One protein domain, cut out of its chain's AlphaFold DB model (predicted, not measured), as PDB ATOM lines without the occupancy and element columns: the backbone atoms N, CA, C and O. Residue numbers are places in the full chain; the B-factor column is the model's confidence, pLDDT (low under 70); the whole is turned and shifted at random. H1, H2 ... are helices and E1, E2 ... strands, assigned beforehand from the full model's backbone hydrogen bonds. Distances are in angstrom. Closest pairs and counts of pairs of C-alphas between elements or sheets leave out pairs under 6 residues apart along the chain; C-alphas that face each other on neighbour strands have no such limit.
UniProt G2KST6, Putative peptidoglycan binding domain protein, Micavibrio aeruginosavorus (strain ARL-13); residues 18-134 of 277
ATOM      1  N   TYR A  18     -50.075  33.256-100.126       93.38
ATOM      2  CA  TYR A  18     -49.569  32.642-101.350       93.38
ATOM      3  C   TYR A  18     -48.794  31.359-101.042       93.38
ATOM      4  O   TYR A  18     -49.071  30.324-101.649       93.38
ATOM      5  N   ASP A  19     -47.910  31.398-100.045       94.69
ATOM      6  CA  ASP A  19     -47.112  30.249 -99.605       94.69
ATOM      7  C   ASP A  19     -48.013  29.102 -99.104       94.69
ATOM      8  O   ASP A  19     -47.814  27.942 -99.472       94.69
ATOM      9  N   VAL A  20     -49.079  29.421 -98.352       93.38
ATOM     10  CA  VAL A  20     -50.094  28.434 -97.924       93.38
ATOM     11  C   VAL A  20     -50.746  27.746 -99.112       93.38
ATOM     12  O   VAL A  20     -50.882  26.520 -99.106       93.38
ATOM     13  N   ARG A  21     -51.156  28.504-100.131       93.31
ATOM     14  CA  ARG A  21     -51.794  27.934-101.324       93.31
ATOM     15  C   ARG A  21     -50.844  27.031-102.098       93.31
ATOM     16  O   ARG A  21     -51.249  25.942-102.490       93.31
ATOM     17  N   GLN A  22     -49.595  27.454-102.285       94.31
ATOM     18  CA  GLN A  22     -48.588  26.667-103.000       94.31
ATOM     19  C   GLN A  22     -48.334  25.323-102.305       94.31
ATOM     20  O   GLN A  22     -48.398  24.278-102.950       94.31
ATOM     21  N   ILE A  23     -48.140  25.335-100.980       95.38
ATOM     22  CA  ILE A  23     -47.942  24.110-100.191       95.38
ATOM     23  C   ILE A  23     -49.192  23.224-100.208       95.38
ATOM     24  O   ILE A  23     -49.085  22.021-100.422       95.38
ATOM     25  N   LYS A  24     -50.393  23.792-100.042       94.44
ATOM     26  CA  LYS A  24     -51.638  23.010-100.123       94.44
ATOM     27  C   LYS A  24     -51.823  22.360-101.488       94.44
ATOM     28  O   LYS A  24     -52.152  21.184-101.554       94.44
ATOM     29  N   LYS A  25     -51.602  23.108-102.569       92.75
ATOM     30  CA  LYS A  25     -51.714  22.614-103.947       92.75
ATOM     31  C   LYS A  25     -50.723  21.481-104.210       92.75
ATOM     32  O   LYS A  25     -51.100  20.455-104.767       92.75
ATOM     33  N   ALA A  26     -49.487  21.644-103.748       94.06
ATOM     34  CA  ALA A  26     -48.460  20.614-103.789       94.06
ATOM     35  C   ALA A  26     -48.878  19.337-103.050       94.06
ATOM     36  O   ALA A  26     -48.879  18.260-103.639       94.06
ATOM     37  N   LEU A  27     -49.287  19.459-101.785       94.38
ATOM     38  CA  LEU A  27     -49.702  18.315-100.970       94.38
ATOM     39  C   LEU A  27     -50.965  17.642-101.523       94.38
ATOM     40  O   LEU A  27     -51.046  16.422-101.501       94.38
ATOM     41  N   ASN A  28     -51.915  18.406-102.072       92.94
ATOM     42  CA  ASN A  28     -53.067  17.868-102.801       92.94
ATOM     43  C   ASN A  28     -52.632  17.047-104.018       92.94
ATOM     44  O   ASN A  28     -53.104  15.929-104.201       92.94
ATOM     45  N   ARG A  29     -51.706  17.573-104.830       91.62
ATOM     46  CA  ARG A  29     -51.187  16.868-106.010       91.62
ATOM     47  C   ARG A  29     -50.477  15.569-105.664       91.62
ATOM     48  O   ARG A  29     -50.542  14.615-106.429       91.62
ATOM     49  N   LEU A  30     -49.836  15.538-104.505       91.12
ATOM     50  CA  LEU A  30     -49.145  14.367-103.986       91.12
ATOM     51  C   LEU A  30     -50.050  13.445-103.146       91.12
ATOM     52  O   LEU A  30     -49.576  12.417-102.678       91.12
ATOM     53  N   GLY A  31     -51.326  13.794-102.943       90.19
ATOM     54  CA  GLY A  31     -52.288  12.985-102.185       90.19
ATOM     55  C   GLY A  31     -52.140  13.033-100.658       90.19
ATOM     56  O   GLY A  31     -52.728  12.205 -99.976       90.19
ATOM     57  N   TYR A  32     -51.387  13.988-100.104       90.88
ATOM     58  CA  TYR A  32     -51.161  14.120 -98.655       90.88
ATOM     59  C   TYR A  32     -52.184  15.014 -97.939       90.88
ATOM     60  O   TYR A  32     -52.267  14.986 -96.714       90.88
ATOM     61  N   TYR A  33     -52.912  15.874 -98.658       92.12
ATOM     62  CA  TYR A  33     -53.791  16.867 -98.029       92.12
ATOM     63  C   TYR A  33     -55.232  16.370 -97.881       92.12
ATOM     64  O   TYR A  33     -55.910  16.110 -98.871       92.12
ATOM     65  N   VAL A  34     -55.724  16.355 -96.641       87.00
ATOM     66  CA  VAL A  34     -57.139  16.172 -96.286       87.00
ATOM     67  C   VAL A  34     -57.537  17.328 -95.360       87.00
ATOM     68  O   VAL A  34     -56.753  17.678 -94.487       87.00
ATOM     69  N   PRO A  35     -58.707  17.975 -95.515       84.50
ATOM     70  CA  PRO A  35     -59.016  19.206 -94.780       84.50
ATOM     71  C   PRO A  35     -59.063  19.082 -93.254       84.50
ATOM     72  O   PRO A  35     -58.787  20.076 -92.579       84.50
ATOM     73  N   ASP A  36     -59.434  17.909 -92.738       73.50
ATOM     74  CA  ASP A  36     -59.501  17.634 -91.296       73.50
ATOM     75  C   ASP A  36     -58.097  17.517 -90.682       73.50
ATOM     76  O   ASP A  36     -57.866  17.921 -89.539       73.50
ATOM     77  N   ASP A  37     -57.126  17.089 -91.488       62.88
ATOM     78  CA  ASP A  37     -55.716  17.110 -91.143       62.88
ATOM     79  C   ASP A  37     -55.168  18.502 -91.473       62.88
ATOM     80  O   ASP A  37     -54.960  18.870 -92.630       62.88
ATOM     81  N   ALA A  38     -54.937  19.336 -90.454       82.94
ATOM     82  CA  ALA A  38     -54.310  20.646 -90.648       82.94
ATOM     83  C   ALA A  38     -53.112  20.533 -91.616       82.94
ATOM     84  O   ALA A  38     -52.345  19.583 -91.523       82.94
ATOM     85  N   VAL A  39     -52.901  21.503 -92.517       92.50
ATOM     86  CA  VAL A  39     -51.850  21.443 -93.567       92.50
ATOM     87  C   VAL A  39     -50.464  21.031 -93.040       92.50
ATOM     88  O   VAL A  39     -49.708  20.347 -93.716       92.50
ATOM     89  N   PHE A  40     -50.149  21.398 -91.797       94.12
ATOM     90  CA  PHE A  40     -48.913  21.032 -91.110       94.12
ATOM     91  C   PHE A  40     -48.807  19.539 -90.754       94.12
ATOM     92  O   PHE A  40     -47.703  19.020 -90.656       94.12
ATOM     93  N   THR A  41     -49.930  18.857 -90.536       91.88
ATOM     94  CA  THR A  41     -50.008  17.401 -90.359       91.88
ATOM     95  C   THR A  41     -49.714  16.694 -91.680       91.88
ATOM     96  O   THR A  41     -48.809  15.870 -91.717       91.88
ATOM     97  N   ALA A  42     -50.367  17.100 -92.775       93.12
ATOM     98  CA  ALA A  42     -50.075  16.593 -94.122       93.12
ATOM     99  C   ALA A  42     -48.601  16.803 -94.516       93.12
ATOM    100  O   ALA A  42     -47.946  15.922 -95.064       93.12
ATOM    101  N   LEU A  43     -48.052  17.968 -94.177       95.69
ATOM    102  CA  LEU A  43     -46.649  18.288 -94.402       95.69
ATOM    103  C   LEU A  43     -45.698  17.429 -93.556       95.69
ATOM    104  O   LEU A  43     -44.686  16.957 -94.064       95.69
ATOM    105  N   LYS A  44     -46.020  17.219 -92.274       95.38
ATOM    106  CA  LYS A  44     -45.259  16.324 -91.396       95.38
ATOM    107  C   LYS A  44     -45.264  14.898 -91.944       95.38
ATOM    108  O   LYS A  44     -44.228  14.249 -91.933       95.38
ATOM    109  N   GLN A  45     -46.407  14.451 -92.457       90.88
ATOM    110  CA  GLN A  45     -46.550  13.139 -93.070       90.88
ATOM    111  C   GLN A  45     -45.669  12.996 -94.316       90.88
ATOM    112  O   GLN A  45     -44.891  12.052 -94.414       90.88
ATOM    113  N   PHE A  46     -45.711  13.986 -95.210       94.44
ATOM    114  CA  PHE A  46     -44.803  14.054 -96.354       94.44
ATOM    115  C   PHE A  46     -43.332  13.984 -95.918       94.44
ATOM    116  O   PHE A  46     -42.550  13.232 -96.487       94.44
ATOM    117  N   GLN A  47     -42.945  14.734 -94.882       96.81
ATOM    118  CA  GLN A  47     -41.576  14.699 -94.366       96.81
ATOM    119  C   GLN A  47     -41.180  13.300 -93.882       96.81
ATOM    120  O   GLN A  47     -40.126  12.812 -94.282       96.81
ATOM    121  N   THR A  48     -42.029  12.640 -93.092       91.75
ATOM    122  CA  THR A  48     -41.792  11.270 -92.614       91.75
ATOM    123  C   THR A  48     -41.585  10.295 -93.772       91.75
ATOM    124  O   THR A  48     -40.577   9.591 -93.806       91.75
ATOM    125  N   ASP A  49     -42.499  10.280 -94.747       88.94
ATOM    126  CA  ASP A  49     -42.472   9.311 -95.852       88.94
ATOM    127  C   ASP A  49     -41.279   9.524 -96.801       88.94
ATOM    128  O   ASP A  49     -40.859   8.600 -97.496       88.94
ATOM    129  N   HIS A  50     -40.699  10.726 -96.809       91.88
ATOM    130  CA  HIS A  50     -39.511  11.064 -97.590       91.88
ATOM    131  C   HIS A  50     -38.207  11.053 -96.770       91.88
ATOM    132  O   HIS A  50     -37.178  11.523 -97.258       91.88
ATOM    133  N   GLY A  51     -38.222  10.516 -95.543       91.62
ATOM    134  CA  GLY A  51     -37.027  10.386 -94.700       91.62
ATOM    135  C   GLY A  51     -36.463  11.721 -94.199       91.62
ATOM    136  O   GLY A  51     -35.274  11.819 -93.903       91.62
ATOM    137  N   LEU A  52     -37.302  12.755 -94.129       95.69
ATOM    138  CA  LEU A  52     -36.960  14.088 -93.638       95.69
ATOM    139  C   LEU A  52     -37.357  14.243 -92.167       95.69
ATOM    140  O   LEU A  52     -38.142  13.471 -91.616       95.69
ATOM    141  N   SER A  53     -36.861  15.302 -91.525       96.00
ATOM    142  CA  SER A  53     -37.290  15.647 -90.167       96.00
ATOM    143  C   SER A  53     -38.796  15.979 -90.134       96.00
ATOM    144  O   SER A  53     -39.204  16.952 -90.780       96.00
ATOM    145  N   PRO A  54     -39.634  15.247 -89.363       96.31
ATOM    146  CA  PRO A  54     -41.092  15.396 -89.353       96.31
ATOM    147  C   PRO A  54     -41.525  16.583 -88.476       96.31
ATOM    148  O   PRO A  54     -42.285  16.467 -87.511       96.31
ATOM    149  N   SER A  55     -40.991  17.757 -88.788       95.94
ATOM    150  CA  SER A  55     -41.186  18.986 -88.025       95.94
ATOM    151  C   SER A  55     -42.531  19.660 -88.314       95.94
ATOM    152  O   SER A  55     -43.005  20.468 -87.514       95.94
ATOM    153  N   GLY A  56     -43.140  19.359 -89.464       95.38
ATOM    154  CA  GLY A  56     -44.264  20.114 -90.012       95.38
ATOM    155  C   GLY A  56     -43.902  21.570 -90.320       95.38
ATOM    156  O   GLY A  56     -44.794  22.412 -90.399       95.38
ATOM    157  N   MET A  57     -42.610  21.891 -90.436       96.50
ATOM    158  CA  MET A  57     -42.097  23.220 -90.759       96.50
ATOM    159  C   MET A  57     -41.322  23.178 -92.067       96.50
ATOM    160  O   MET A  57     -40.673  22.178 -92.365       96.50
ATOM    161  N   VAL A  58     -41.358  24.285 -92.808       96.56
ATOM    162  CA  VAL A  58     -40.590  24.446 -94.046       96.56
ATOM    163  C   VAL A  58     -39.955  25.825 -94.088       96.56
ATOM    164  O   VAL A  58     -40.585  26.825 -93.744       96.56
ATOM    165  N   ARG A  59     -38.697  25.901 -94.503       96.56
ATOM    166  CA  ARG A  59     -37.949  27.145 -94.694       96.56
ATOM    167  C   ARG A  59     -37.650  27.350 -96.180       96.56
ATOM    168  O   ARG A  59     -37.471  26.375 -96.907       96.56
ATOM    169  N   PRO A  60     -37.553  28.607 -96.646       96.88
ATOM    170  CA  PRO A  60     -37.097  28.881 -98.003       96.88
ATOM    171  C   PRO A  60     -35.757  28.187 -98.289       96.88
ATOM    172  O   PRO A  60     -34.783  28.400 -97.568       96.88
ATOM    173  N   GLY A  61     -35.726  27.352 -99.331       94.00
ATOM    174  CA  GLY A  61     -34.524  26.636 -99.770       94.00
ATOM    175  C   GLY A  61     -34.128  25.413 -98.937       94.00
ATOM    176  O   GLY A  61     -33.012  24.930 -99.107       94.00
ATOM    177  N   ASP A  62     -34.987  24.918 -98.043       96.38
ATOM    178  CA  ASP A  62     -34.686  23.704 -97.280       96.38
ATOM    179  C   ASP A  62     -34.878  22.400 -98.080       96.38
ATOM    180  O   ASP A  62     -35.369  22.375 -99.214       96.38
ATOM    181  N   GLU A  63     -34.487  21.290 -97.452       97.38
ATOM    182  CA  GLU A  63     -34.632  19.938 -97.994       97.38
ATOM    183  C   GLU A  63     -36.094  19.540 -98.249       97.38
ATOM    184  O   GLU A  63     -36.363  18.789 -99.185       97.38
ATOM    185  N   THR A  64     -37.051  20.082 -97.486       97.50
ATOM    186  CA  THR A  64     -38.475  19.775 -97.677       97.50
ATOM    187  C   THR A  64     -39.009  20.433 -98.947       97.50
ATOM    188  O   THR A  64     -39.726  19.782 -99.705       97.50
ATOM    189  N   ILE A  65     -38.628  21.680 -99.249       97.69
ATOM    190  CA  ILE A  65     -38.958  22.331-100.528       97.69
ATOM    191  C   ILE A  65     -38.317  21.600-101.695       97.69
ATOM    192  O   ILE A  65     -38.978  21.386-102.714       97.69
ATOM    193  N   ALA A  66     -37.049  21.206-101.562       97.00
ATOM    194  CA  ALA A  66     -36.373  20.436-102.599       97.00
ATOM    195  C   ALA A  66     -37.103  19.109-102.867       97.00
ATOM    196  O   ALA A  66     -37.396  18.795-104.023       97.00
ATOM    197  N   ALA A  67     -37.471  18.379-101.811       96.62
ATOM    198  CA  ALA A  67     -38.216  17.129-101.909       96.62
ATOM    199  C   ALA A  67     -39.616  17.325-102.510       96.62
ATOM    200  O   ALA A  67     -39.985  16.582-103.416       96.62
ATOM    201  N   LEU A  68     -40.374  18.342-102.077       96.50
ATOM    202  CA  LEU A  68     -41.694  18.662-102.637       96.50
ATOM    203  C   LEU A  68     -41.601  18.983-104.130       96.50
ATOM    204  O   LEU A  68     -42.360  18.440-104.928       96.50
ATOM    205  N   ASN A  69     -40.654  19.836-104.521       96.62
ATOM    206  CA  ASN A  69     -40.451  20.197-105.922       96.62
ATOM    207  C   ASN A  69     -40.080  18.987-106.777       96.62
ATOM    208  O   ASN A  69     -40.611  18.833-107.878       96.62
ATOM    209  N   ASN A  70     -39.207  18.118-106.266       95.31
ATOM    210  CA  ASN A  70     -38.829  16.882-106.938       95.31
ATOM    211  C   ASN A  70     -40.039  15.940-107.085       95.31
ATOM    212  O   ASN A  70     -40.359  15.506-108.190       95.31
ATOM    213  N   ALA A  71     -40.780  15.713-105.997       92.50
ATOM    214  CA  ALA A  71     -41.966  14.863-105.987       92.50
ATOM    215  C   ALA A  71     -43.047  15.361-106.958       92.50
ATOM    216  O   ALA A  71     -43.600  14.571-107.711       92.50
ATOM    217  N   ILE A  72     -43.314  16.670-107.003       92.44
ATOM    218  CA  ILE A  72     -44.296  17.265-107.926       92.44
ATOM    219  C   ILE A  72     -43.834  17.170-109.378       92.44
ATOM    220  O   ILE A  72     -44.664  16.974-110.262       92.44
ATOM    221  N   THR A  73     -42.534  17.335-109.632       91.56
ATOM    222  CA  THR A  73     -41.968  17.246-110.987       91.56
ATOM    223  C   THR A  73     -42.071  15.826-111.535       91.56
ATOM    224  O   THR A  73     -42.357  15.654-112.715       91.56
ATOM    225  N   ASN A  74     -41.898  14.822-110.673       86.44
ATOM    226  CA  ASN A  74     -42.007  13.412-111.047       86.44
ATOM    227  C   ASN A  74     -43.431  12.859-110.903       86.44
ATOM    228  O   ASN A  74     -43.674  11.706-111.258       86.44
ATOM    229  N   ALA A  75     -44.372  13.642-110.367       84.38
ATOM    230  CA  ALA A  75     -45.752  13.210-110.232       84.38
ATOM    231  C   ALA A  75     -46.386  13.122-111.628       84.38
ATOM    232  O   ALA A  75     -46.393  14.129-112.348       84.38
ATOM    233  N   PRO A  76     -46.947  11.960-112.013       76.69
ATOM    234  CA  PRO A  76     -47.604  11.816-113.302       76.69
ATOM    235  C   PRO A  76     -48.746  12.829-113.430       76.69
ATOM    236  O   PRO A  76     -49.350  13.230-112.429       76.69
ATOM    237  N   ASP A  77     -49.074  13.221-114.662       80.62
ATOM    238  CA  ASP A  77     -50.294  13.979-114.952       80.62
ATOM    239  C   ASP A  77     -51.507  13.050-114.789       80.62
ATOM    240  O   ASP A  77     -52.096  12.542-115.742       80.62
ATOM    241  N   SER A  78     -51.821  12.762-113.528       84.44
ATOM    242  CA  SER A  78     -52.892  11.876-113.109       84.44
ATOM    243  C   SER A  78     -54.225  12.616-113.030       84.44
ATOM    244  O   SER A  78     -54.302  13.844-112.930       84.44
ATOM    245  N   GLN A  79     -55.302  11.840-113.091       91.31
ATOM    246  CA  GLN A  79     -56.632  12.325-112.756       91.31
ATOM    247  C   GLN A  79     -56.861  12.216-111.248       91.31
ATOM    248  O   GLN A  79     -56.280  11.367-110.571       91.31
ATOM    249  N   TYR A  80     -57.738  13.064-110.733       93.06
ATOM    250  CA  TYR A  80     -58.149  13.061-109.334       93.06
ATOM    251  C   TYR A  80     -59.666  13.220-109.233       93.06
ATOM    252  O   TYR A  80     -60.296  13.753-110.145       93.06
ATOM    253  N   ILE A  81     -60.262  12.779-108.127       94.00
ATOM    254  CA  ILE A  81     -61.658  13.080-107.793       94.00
ATOM    255  C   ILE A  81     -61.672  14.315-106.897       94.00
ATOM    256  O   ILE A  81     -61.029  14.354-105.848       94.00
ATOM    257  N   TRP A  82     -62.414  15.338-107.306       96.06
ATOM    258  CA  TRP A  82     -62.568  16.560-106.526       96.06
ATOM    259  C   TRP A  82     -63.454  16.306-105.308       96.06
ATOM    260  O   TRP A  82     -64.624  15.939-105.433       96.06
ATOM    261  N   ARG A  83     -62.933  16.548-104.108       95.69
ATOM    262  CA  ARG A  83     -63.680  16.395-102.860       95.69
ATOM    263  C   ARG A  83     -63.817  17.720-102.127       95.69
ATOM    264  O   ARG A  83     -62.989  18.620-102.244       95.69
ATOM    265  N   THR A  84     -64.898  17.841-101.364       95.06
ATOM    266  CA  THR A  84     -65.191  19.022-100.547       95.06
ATOM    267  C   THR A  84     -65.672  18.575 -99.176       95.06
ATOM    268  O   THR A  84     -66.230  17.488 -99.051       95.06
ATOM    269  N   VAL A  85     -65.504  19.427 -98.159       92.56
ATOM    270  CA  VAL A  85     -66.036  19.170 -96.804       92.56
ATOM    271  C   VAL A  85     -67.573  19.110 -96.797       92.56
ATOM    272  O   VAL A  85     -68.166  18.602 -95.855       92.56
ATOM    273  N   GLY A  86     -68.236  19.625 -97.840       92.19
ATOM    274  CA  GLY A  86     -69.694  19.581 -97.973       92.19
ATOM    275  C   GLY A  86     -70.457  20.479 -96.994       92.19
ATOM    276  O   GLY A  86     -71.677  20.381 -96.910       92.19
ATOM    277  N   ASP A  87     -69.772  21.357 -96.258       92.56
ATOM    278  CA  ASP A  87     -70.426  22.296 -95.350       92.56
ATOM    279  C   ASP A  87     -70.878  23.590 -96.051       92.56
ATOM    280  O   ASP A  87     -70.486  23.903 -97.177       92.56
ATOM    281  N   GLY A  88     -71.686  24.394 -95.354       93.25
ATOM    282  CA  GLY A  88     -72.231  25.650 -95.885       93.25
ATOM    283  C   GLY A  88     -71.201  26.757 -96.162       93.25
ATOM    284  O   GLY A  88     -71.591  27.852 -96.557       93.25
ATOM    285  N   ARG A  89     -69.901  26.516 -95.939       93.56
ATOM    286  CA  ARG A  89     -68.821  27.464 -96.267       93.56
ATOM    287  C   ARG A  89     -68.126  27.114 -97.586       93.56
ATOM    288  O   ARG A  89     -67.277  27.881 -98.039       93.56
ATOM    289  N   VAL A  90     -68.436  25.966 -98.196       94.38
ATOM    290  CA  VAL A  90     -67.949  25.612 -99.535       94.38
ATOM    291  C   VAL A  90     -68.618  26.529-100.563       94.38
ATOM    292  O   VAL A  90     -69.838  26.679-100.585       94.38
ATOM    293  N   ARG A  91     -67.826  27.170-101.432       95.50
ATOM    294  CA  ARG A  91     -68.354  28.036-102.499       95.50
ATOM    295  C   ARG A  91     -69.165  27.208-103.494       95.50
ATOM    296  O   ARG A  91     -68.754  26.104-103.842       95.50
ATOM    297  N   GLY A  92     -70.256  27.767-104.023       96.12
ATOM    298  CA  GLY A  92     -71.141  27.055-104.957       96.12
ATOM    299  C   GLY A  92     -70.417  26.474-106.180       96.12
ATOM    300  O   GLY A  92     -70.668  25.333-106.550       96.12
ATOM    301  N   GLN A  93     -69.450  27.211-106.743       95.88
ATOM    302  CA  GLN A  93     -68.626  26.728-107.861       95.88
ATOM    303  C   GLN A  93     -67.784  25.497-107.486       95.88
ATOM    304  O   GLN A  93     -67.658  24.582-108.287       95.88
ATOM    305  N   HIS A  94     -67.254  25.429-106.261       96.62
ATOM    306  CA  HIS A  94     -66.472  24.277-105.793       96.62
ATOM    307  C   HIS A  94     -67.363  23.091-105.427       96.62
ATOM    308  O   HIS A  94     -66.986  21.945-105.657       96.62
ATOM    309  N   ALA A  95     -68.544  23.356-104.863       96.50
ATOM    310  CA  ALA A  95     -69.527  22.323-104.558       96.50
ATOM    311  C   ALA A  95     -70.023  21.627-105.836       96.50
ATOM    312  O   ALA A  95     -70.195  20.414-105.834       96.50
ATOM    313  N   ALA A  96     -70.178  22.370-106.939       96.81
ATOM    314  CA  ALA A  96     -70.560  21.813-108.237       96.81
ATOM    315  C   ALA A  96     -69.539  20.800-108.788       96.81
ATOM    316  O   ALA A  96     -69.919  19.902-109.535       96.81
ATOM    317  N   LEU A  97     -68.266  20.922-108.400       96.69
ATOM    318  CA  LEU A  97     -67.191  20.014-108.804       96.69
ATOM    319  C   LEU A  97     -67.097  18.762-107.920       96.69
ATOM    320  O   LEU A  97     -66.386  17.828-108.275       96.69
ATOM    321  N   ALA A  98     -67.797  18.703-106.783       96.19
ATOM    322  CA  ALA A  98     -67.709  17.579-105.854       96.19
ATOM    323  C   ALA A  98     -68.042  16.235-106.528       96.19
ATOM    324  O   ALA A  98     -69.100  16.063-107.128       96.19
ATOM    325  N   GLY A  99     -67.130  15.270-106.401       94.75
ATOM    326  CA  GLY A  99     -67.227  13.938-106.995       94.75
ATOM    327  C   GLY A  99     -66.815  13.858-108.467       94.75
ATOM    328  O   GLY A  99     -66.760  12.753-109.001       94.75
ATOM    329  N   GLN A 100     -66.504  14.976-109.129       96.19
ATOM    330  CA  GLN A 100     -66.056  14.957-110.521       96.19
ATOM    331  C   GLN A 100     -64.597  14.504-110.626       96.19
ATOM    332  O   GLN A 100     -63.745  14.928-109.844       96.19
ATOM    333  N   GLN A 101     -64.309  13.673-111.628       95.38
ATOM    334  CA  GLN A 101     -62.949  13.299-112.005       95.38
ATOM    335  C   GLN A 101     -62.349  14.393-112.898       95.38
ATOM    336  O   GLN A 101     -62.911  14.706-113.948       95.38
ATOM    337  N   ARG A 102     -61.223  14.982-112.490       94.94
ATOM    338  CA  ARG A 102     -60.565  16.108-113.172       94.94
ATOM    339  C   ARG A 102     -59.087  15.833-113.426       94.94
ATOM    340  O   ARG A 102     -58.506  14.923-112.839       94.94
ATOM    341  N   GLN A 103     -58.495  16.609-114.328       93.44
ATOM    342  CA  GLN A 103     -57.056  16.619-114.596       93.44
ATOM    343  C   GLN A 103     -56.408  17.841-113.934       93.44
ATOM    344  O   GLN A 103     -57.040  18.883-113.798       93.44
ATOM    345  N   TRP A 104     -55.129  17.746-113.566       90.06
ATOM    346  CA  TRP A 104     -54.368  18.860-112.968       90.06
ATOM    347  C   TRP A 104     -54.121  20.054-113.903       90.06
ATOM    348  O   TRP A 104     -53.604  21.078-113.467       90.06
ATOM    349  N   ASN A 105     -54.434  19.922-115.193       89.88
ATOM    350  CA  ASN A 105     -54.394  21.019-116.162       89.88
ATOM    351  C   ASN A 105     -55.730  21.786-116.249       89.88
ATOM    352  O   ASN A 105     -55.797  22.796-116.950       89.88
ATOM    353  N   ASP A 106     -56.771  21.328-115.546       90.56
ATOM    354  CA  ASP A 106     -58.128  21.862-115.610       90.56
ATOM    355  C   ASP A 106     -58.450  22.691-114.353       90.56
ATOM    356  O   ASP A 106     -58.848  22.174-113.309       90.56
ATOM    357  N   SER A 107     -58.252  24.008-114.461       88.50
ATOM    358  CA  SER A 107     -58.468  24.983-113.381       88.50
ATOM    359  C   SER A 107     -59.963  25.138-113.031       88.50
ATOM    360  O   SER A 107     -60.821  24.952-113.901       88.50
ATOM    361  N   PRO A 108     -60.341  25.485-111.780       92.94
ATOM    362  CA  PRO A 108     -59.499  25.706-110.591       92.94
ATOM    363  C   PRO A 108     -58.980  24.402-109.983       92.94
ATOM    364  O   PRO A 108     -59.598  23.364-110.197       92.94
ATOM    365  N   ASP A 109     -57.903  24.478-109.191       92.88
ATOM    366  CA  ASP A 109     -57.353  23.344-108.433       92.88
ATOM    367  C   ASP A 109     -57.842  23.309-106.966       92.88
ATOM    368  O   ASP A 109     -58.107  24.354-106.352       92.88
ATOM    369  N   PRO A 110     -57.928  22.124-106.325       93.62
ATOM    370  CA  PRO A 110     -58.299  22.029-104.918       93.62
ATOM    371  C   PRO A 110     -57.287  22.757-104.024       93.62
ATOM    372  O   PRO A 110     -56.077  22.547-104.107       93.62
ATOM    373  N   GLY A 111     -57.786  23.618-103.136       89.94
ATOM    374  CA  GLY A 111     -56.946  24.410-102.231       89.94
ATOM    375  C   GLY A 111     -56.364  25.698-102.833       89.94
ATOM    376  O   GLY A 111     -55.684  26.422-102.107       89.94
ATOM    377  N   GLU A 112     -56.644  26.009-104.106       90.38
ATOM    378  CA  GLU A 112     -56.166  27.229-104.772       90.38
ATOM    379  C   GLU A 112     -56.834  28.501-104.234       90.38
ATOM    380  O   GLU A 112     -56.188  29.530-104.086       90.38
ATOM    381  N   ASP A 113     -58.107  28.447-103.862       92.56
ATOM    382  CA  ASP A 113     -58.762  29.608-103.266       92.56
ATOM    383  C   ASP A 113     -58.387  29.820-101.789       92.56
ATOM    384  O   ASP A 113     -58.195  28.878-101.012       92.56
ATOM    385  N   PHE A 114     -58.450  31.076-101.340       88.19
ATOM    386  CA  PHE A 114     -58.341  31.417 -99.921       88.19
ATOM    387  C   PHE A 114     -59.384  30.670 -99.071       88.19
ATOM    388  O   PHE A 114     -60.562  30.587 -99.437       88.19
ATOM    389  N   ASN A 115     -58.949  30.123 -97.929       88.31
ATOM    390  CA  ASN A 115     -59.751  29.285 -97.025       88.31
ATOM    391  C   ASN A 115     -60.464  28.095 -97.695       88.31
ATOM    392  O   ASN A 115     -61.419  27.543 -97.141       88.31
ATOM    393  N   CYS A 116     -60.001  27.662 -98.869       92.00
ATOM    394  CA  CYS A 116     -60.527  26.472 -99.512       92.00
ATOM    395  C   CYS A 116     -60.161  25.218 -98.702       92.00
ATOM    396  O   CYS A 116     -59.017  25.040 -98.272       92.00
ATOM    397  N   ARG A 117     -61.166  24.363 -98.504       93.06
ATOM    398  CA  ARG A 117     -61.078  23.036 -97.876       93.06
ATOM    399  C   ARG A 117     -61.494  21.941 -98.864       93.06
ATOM    400  O   ARG A 117     -62.097  20.946 -98.490       93.06
ATOM    401  N   CYS A 118     -61.266  22.175-100.152       95.25
ATOM    402  CA  CYS A 118     -61.394  21.126-101.159       95.25
ATOM    403  C   CYS A 118     -60.066  20.374-101.239       95.25
ATOM    404  O   CYS A 118     -59.012  20.981-101.019       95.25
ATOM    405  N   TRP A 119     -60.120  19.085-101.556       95.19
ATOM    406  CA  TRP A 119     -58.933  18.259-101.743       95.19
ATOM    407  C   TRP A 119     -59.061  17.368-102.976       95.19
ATOM    408  O   TRP A 119     -60.164  17.146-103.484       95.19
ATOM    409  N   ALA A 120     -57.917  16.910-103.475       93.81
ATOM    410  CA  ALA A 120     -57.840  15.941-104.558       93.81
ATOM    411  C   ALA A 120     -57.699  14.538-103.968       93.81
ATOM    412  O   ALA A 120     -56.698  14.235-103.324       93.81
ATOM    413  N   GLU A 121     -58.684  13.676-104.200       90.62
ATOM    414  CA  GLU A 121     -58.521  12.245-103.950       90.62
ATOM    415  C   GLU A 121     -57.849  11.610-105.179       90.62
ATOM    416  O   GLU A 121     -58.380  11.743-106.289       90.62
ATOM    417  N   PRO A 122     -56.683  10.957-105.034       87.69
ATOM    418  CA  PRO A 122     -55.996  10.342-106.163       87.69
ATOM    419  C   PRO A 122     -56.843   9.225-106.794       87.69
ATOM    420  O   PRO A 122     -57.548   8.480-106.111       87.69
ATOM    421  N   VAL A 123     -56.785   9.099-108.122       85.69
ATOM    422  CA  VAL A 123     -57.415   7.999-108.870       85.69
ATOM    423  C   VAL A 123     -56.326   7.017-109.283       85.69
ATOM    424  O   VAL A 123     -55.279   7.421-109.788       85.69
ATOM    425  N   SER A 124     -56.563   5.721-109.083       71.44
ATOM    426  CA  SER A 124     -55.597   4.687-109.448       71.44
ATOM    427  C   SER A 124     -55.503   4.549-110.965       71.44
ATOM    428  O   SER A 124     -56.426   4.909-111.693       71.44
ATOM    429  N   ALA A 125     -54.433   3.920-111.464       66.62
ATOM    430  CA  ALA A 125     -54.314   3.570-112.886       66.62
ATOM    431  C   ALA A 125     -55.508   2.740-113.412       66.62
ATOM    432  O   ALA A 125     -55.778   2.711-114.608       66.62
ATOM    433  N   THR A 126     -56.255   2.085-112.516       61.88
ATOM    434  CA  THR A 126     -57.469   1.323-112.833       61.88
ATOM    435  C   THR A 126     -58.745   2.172-112.889       61.88
ATOM    436  O   THR A 126     -59.833   1.617-113.035       61.88
ATOM    437  N   GLY A 127     -58.643   3.499-112.758       60.19
ATOM    438  CA  GLY A 127     -59.779   4.425-112.805       60.19
ATOM    439  C   GLY A 127     -60.715   4.330-111.599       60.19
ATOM    440  O   GLY A 127     -61.757   4.981-111.573       60.19
ATOM    441  N   LYS A 128     -60.371   3.515-110.599       56.44
ATOM    442  CA  LYS A 128     -61.081   3.493-109.323       56.44
ATOM    443  C   LYS A 128     -60.541   4.630-108.460       56.44
ATOM    444  O   LYS A 128     -59.363   4.969-108.602       56.44
ATOM    445  N   PRO A 129     -61.361   5.209-107.559       54.00
ATOM    446  CA  PRO A 129     -60.809   6.010-106.482       54.00
ATOM    447  C   PRO A 129     -59.689   5.175-105.884       54.00
ATOM    448  O   PRO A 129     -59.910   4.019-105.499       54.00
ATOM    449  N   GLN A 130     -58.481   5.724-105.883       54.28
ATOM    450  CA  GLN A 130     -57.417   5.199-105.059       54.28
ATOM    451  C   GLN A 130     -57.822   5.656-103.660       54.28
ATOM    452  O   GLN A 130     -57.248   6.591-103.109       54.28
ATOM    453  N   GLY A 131     -58.905   5.047-103.142       50.31
ATOM    454  CA  GLY A 131     -59.253   5.128-101.735       50.31
ATOM    455  C   GLY A 131     -57.938   4.887-101.023       50.31
ATOM    456  O   GLY A 131     -57.219   3.992-101.484       50.31
ATOM    457  N   PRO A 132     -57.560   5.794-100.113       48.34
ATOM    458  CA  PRO A 132     -56.174   6.139 -99.869       48.34
ATOM    459  C   PRO A 132     -55.275   4.907-100.015       48.34
ATOM    460  O   PRO A 132     -55.440   3.945 -99.272       48.34
ATOM    461  N   LEU A 133     -54.317   4.902-100.954       52.59
ATOM    462  CA  LEU A 133     -53.143   3.999-100.878       52.59
ATOM    463  C   LEU A 133     -52.246   4.414 -99.692       52.59
ATOM    464  O   LEU A 133     -51.017   4.464 -99.750       52.59
ATOM    465  N   ASP A 134     -52.910   4.849 -98.645       60.16
ATOM    466  CA  ASP A 134     -52.423   5.262 -97.379       60.16
ATOM    467  C   ASP A 134     -52.637   4.004 -96.577       60.16
ATOM    468  O   ASP A 134     -53.770   3.564 -96.378       60.16
TER     469      ASP A 134
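This is residues 18 to 134 of the 277 residues of the protein "Putative peptidoglycan binding domain protein" of Micavibrio aeruginosavorus (strain ARL-13) (UniProt G2KST6). A small sheet of three strands, E2, E1 and E3, makes one half of the domain and three helices make the other, with H1 in the middle: H1 covers E3, and H2 and H3 lie on the side of H1 away from the sheet. The short helix H4 lies at the far end of the longest axis, beyond the sheet, and long loops join and follow the parts. The printed part has 117 residues, with four named helices and three named strands in the order H1, H2, H3, E1, H4, E2, E3; the sheet's order is E2, E1, E3, antiparallel throughout. The class is mixed, helices and strands, with under half of the residues in named elements. The whole is compact, with a radius of gyration of the C-alphas of 13.9 A and spans of 38 by 33 by 23 A.

In the sheet, E1 is residues 79 to 84, 16.3 A long; E2 is residues 101 to 103, 7.2 A; E3 is residues 118 to 122, 13.1 A, ending at C-alpha 122 (-55.996, 10.342, -106.163). H1, residues 18 to 29, begins at C-alpha 18 (-49.569, 32.642, -101.350) and is 16.5 A long. H2 is residues 39 to 49, 15.5 A; H3 is residues 63 to 74, 16.4 A; H4 is residues 92 to 96, 6.2 A, beginning at C-alpha 92 (-71.141, 27.055, -104.957).

E1 is the inner strand. It is antiparallel to E3 at 146 degrees, with N 81 and O 121 2.8 A apart and N 83 and O 119 2.9 A apart, within hydrogen-bond range. It is antiparallel to E2 at 120 degrees, with N 102 and O 80 2.8 A apart. H1 is on the sheet, over E3, at a height over the sheet of 11.1 A, and runs along the strands, at 6 degrees to E3 on the local plane; their closest C-alphas, of Asn 28 and Ala 120, are 5.4 A apart. With residues 24 to 27 alone H1 touches H2, the same way at a steep tilt of 51 degrees; the closest C-alphas, of Lys 24 and Val 39, are 6.7 A apart. H1, with residues 26 to 29 alone, and H3, with residues 68 to 72 alone, only just touch, with 3 pairs of C-alphas within 8 A, the closest those of Ala 26 and Ile 72, 6.8 A. H2 and H3 are close but not clearly touching, about perpendicular at 82 degrees; their closest C-alphas, of Gln 47 and Thr 64, are 6.8 A apart. H4 only grazes the sheet, with residues 94 to 96, and touches no helix. In H1, H2, H3 and H4 every O i to N i+4 pair is within hydrogen-bond range.

The two C-alphas farthest apart, of Gly 51 and Gly 92, are 39.3 A apart. The printed part has no cut; the links from H2 to H3 and from E2 to E3 are long, of 13 and 14 residues. Mean pLDDT of the printed part is 89.2; residue 37 and residues 125 to 134 are under 70.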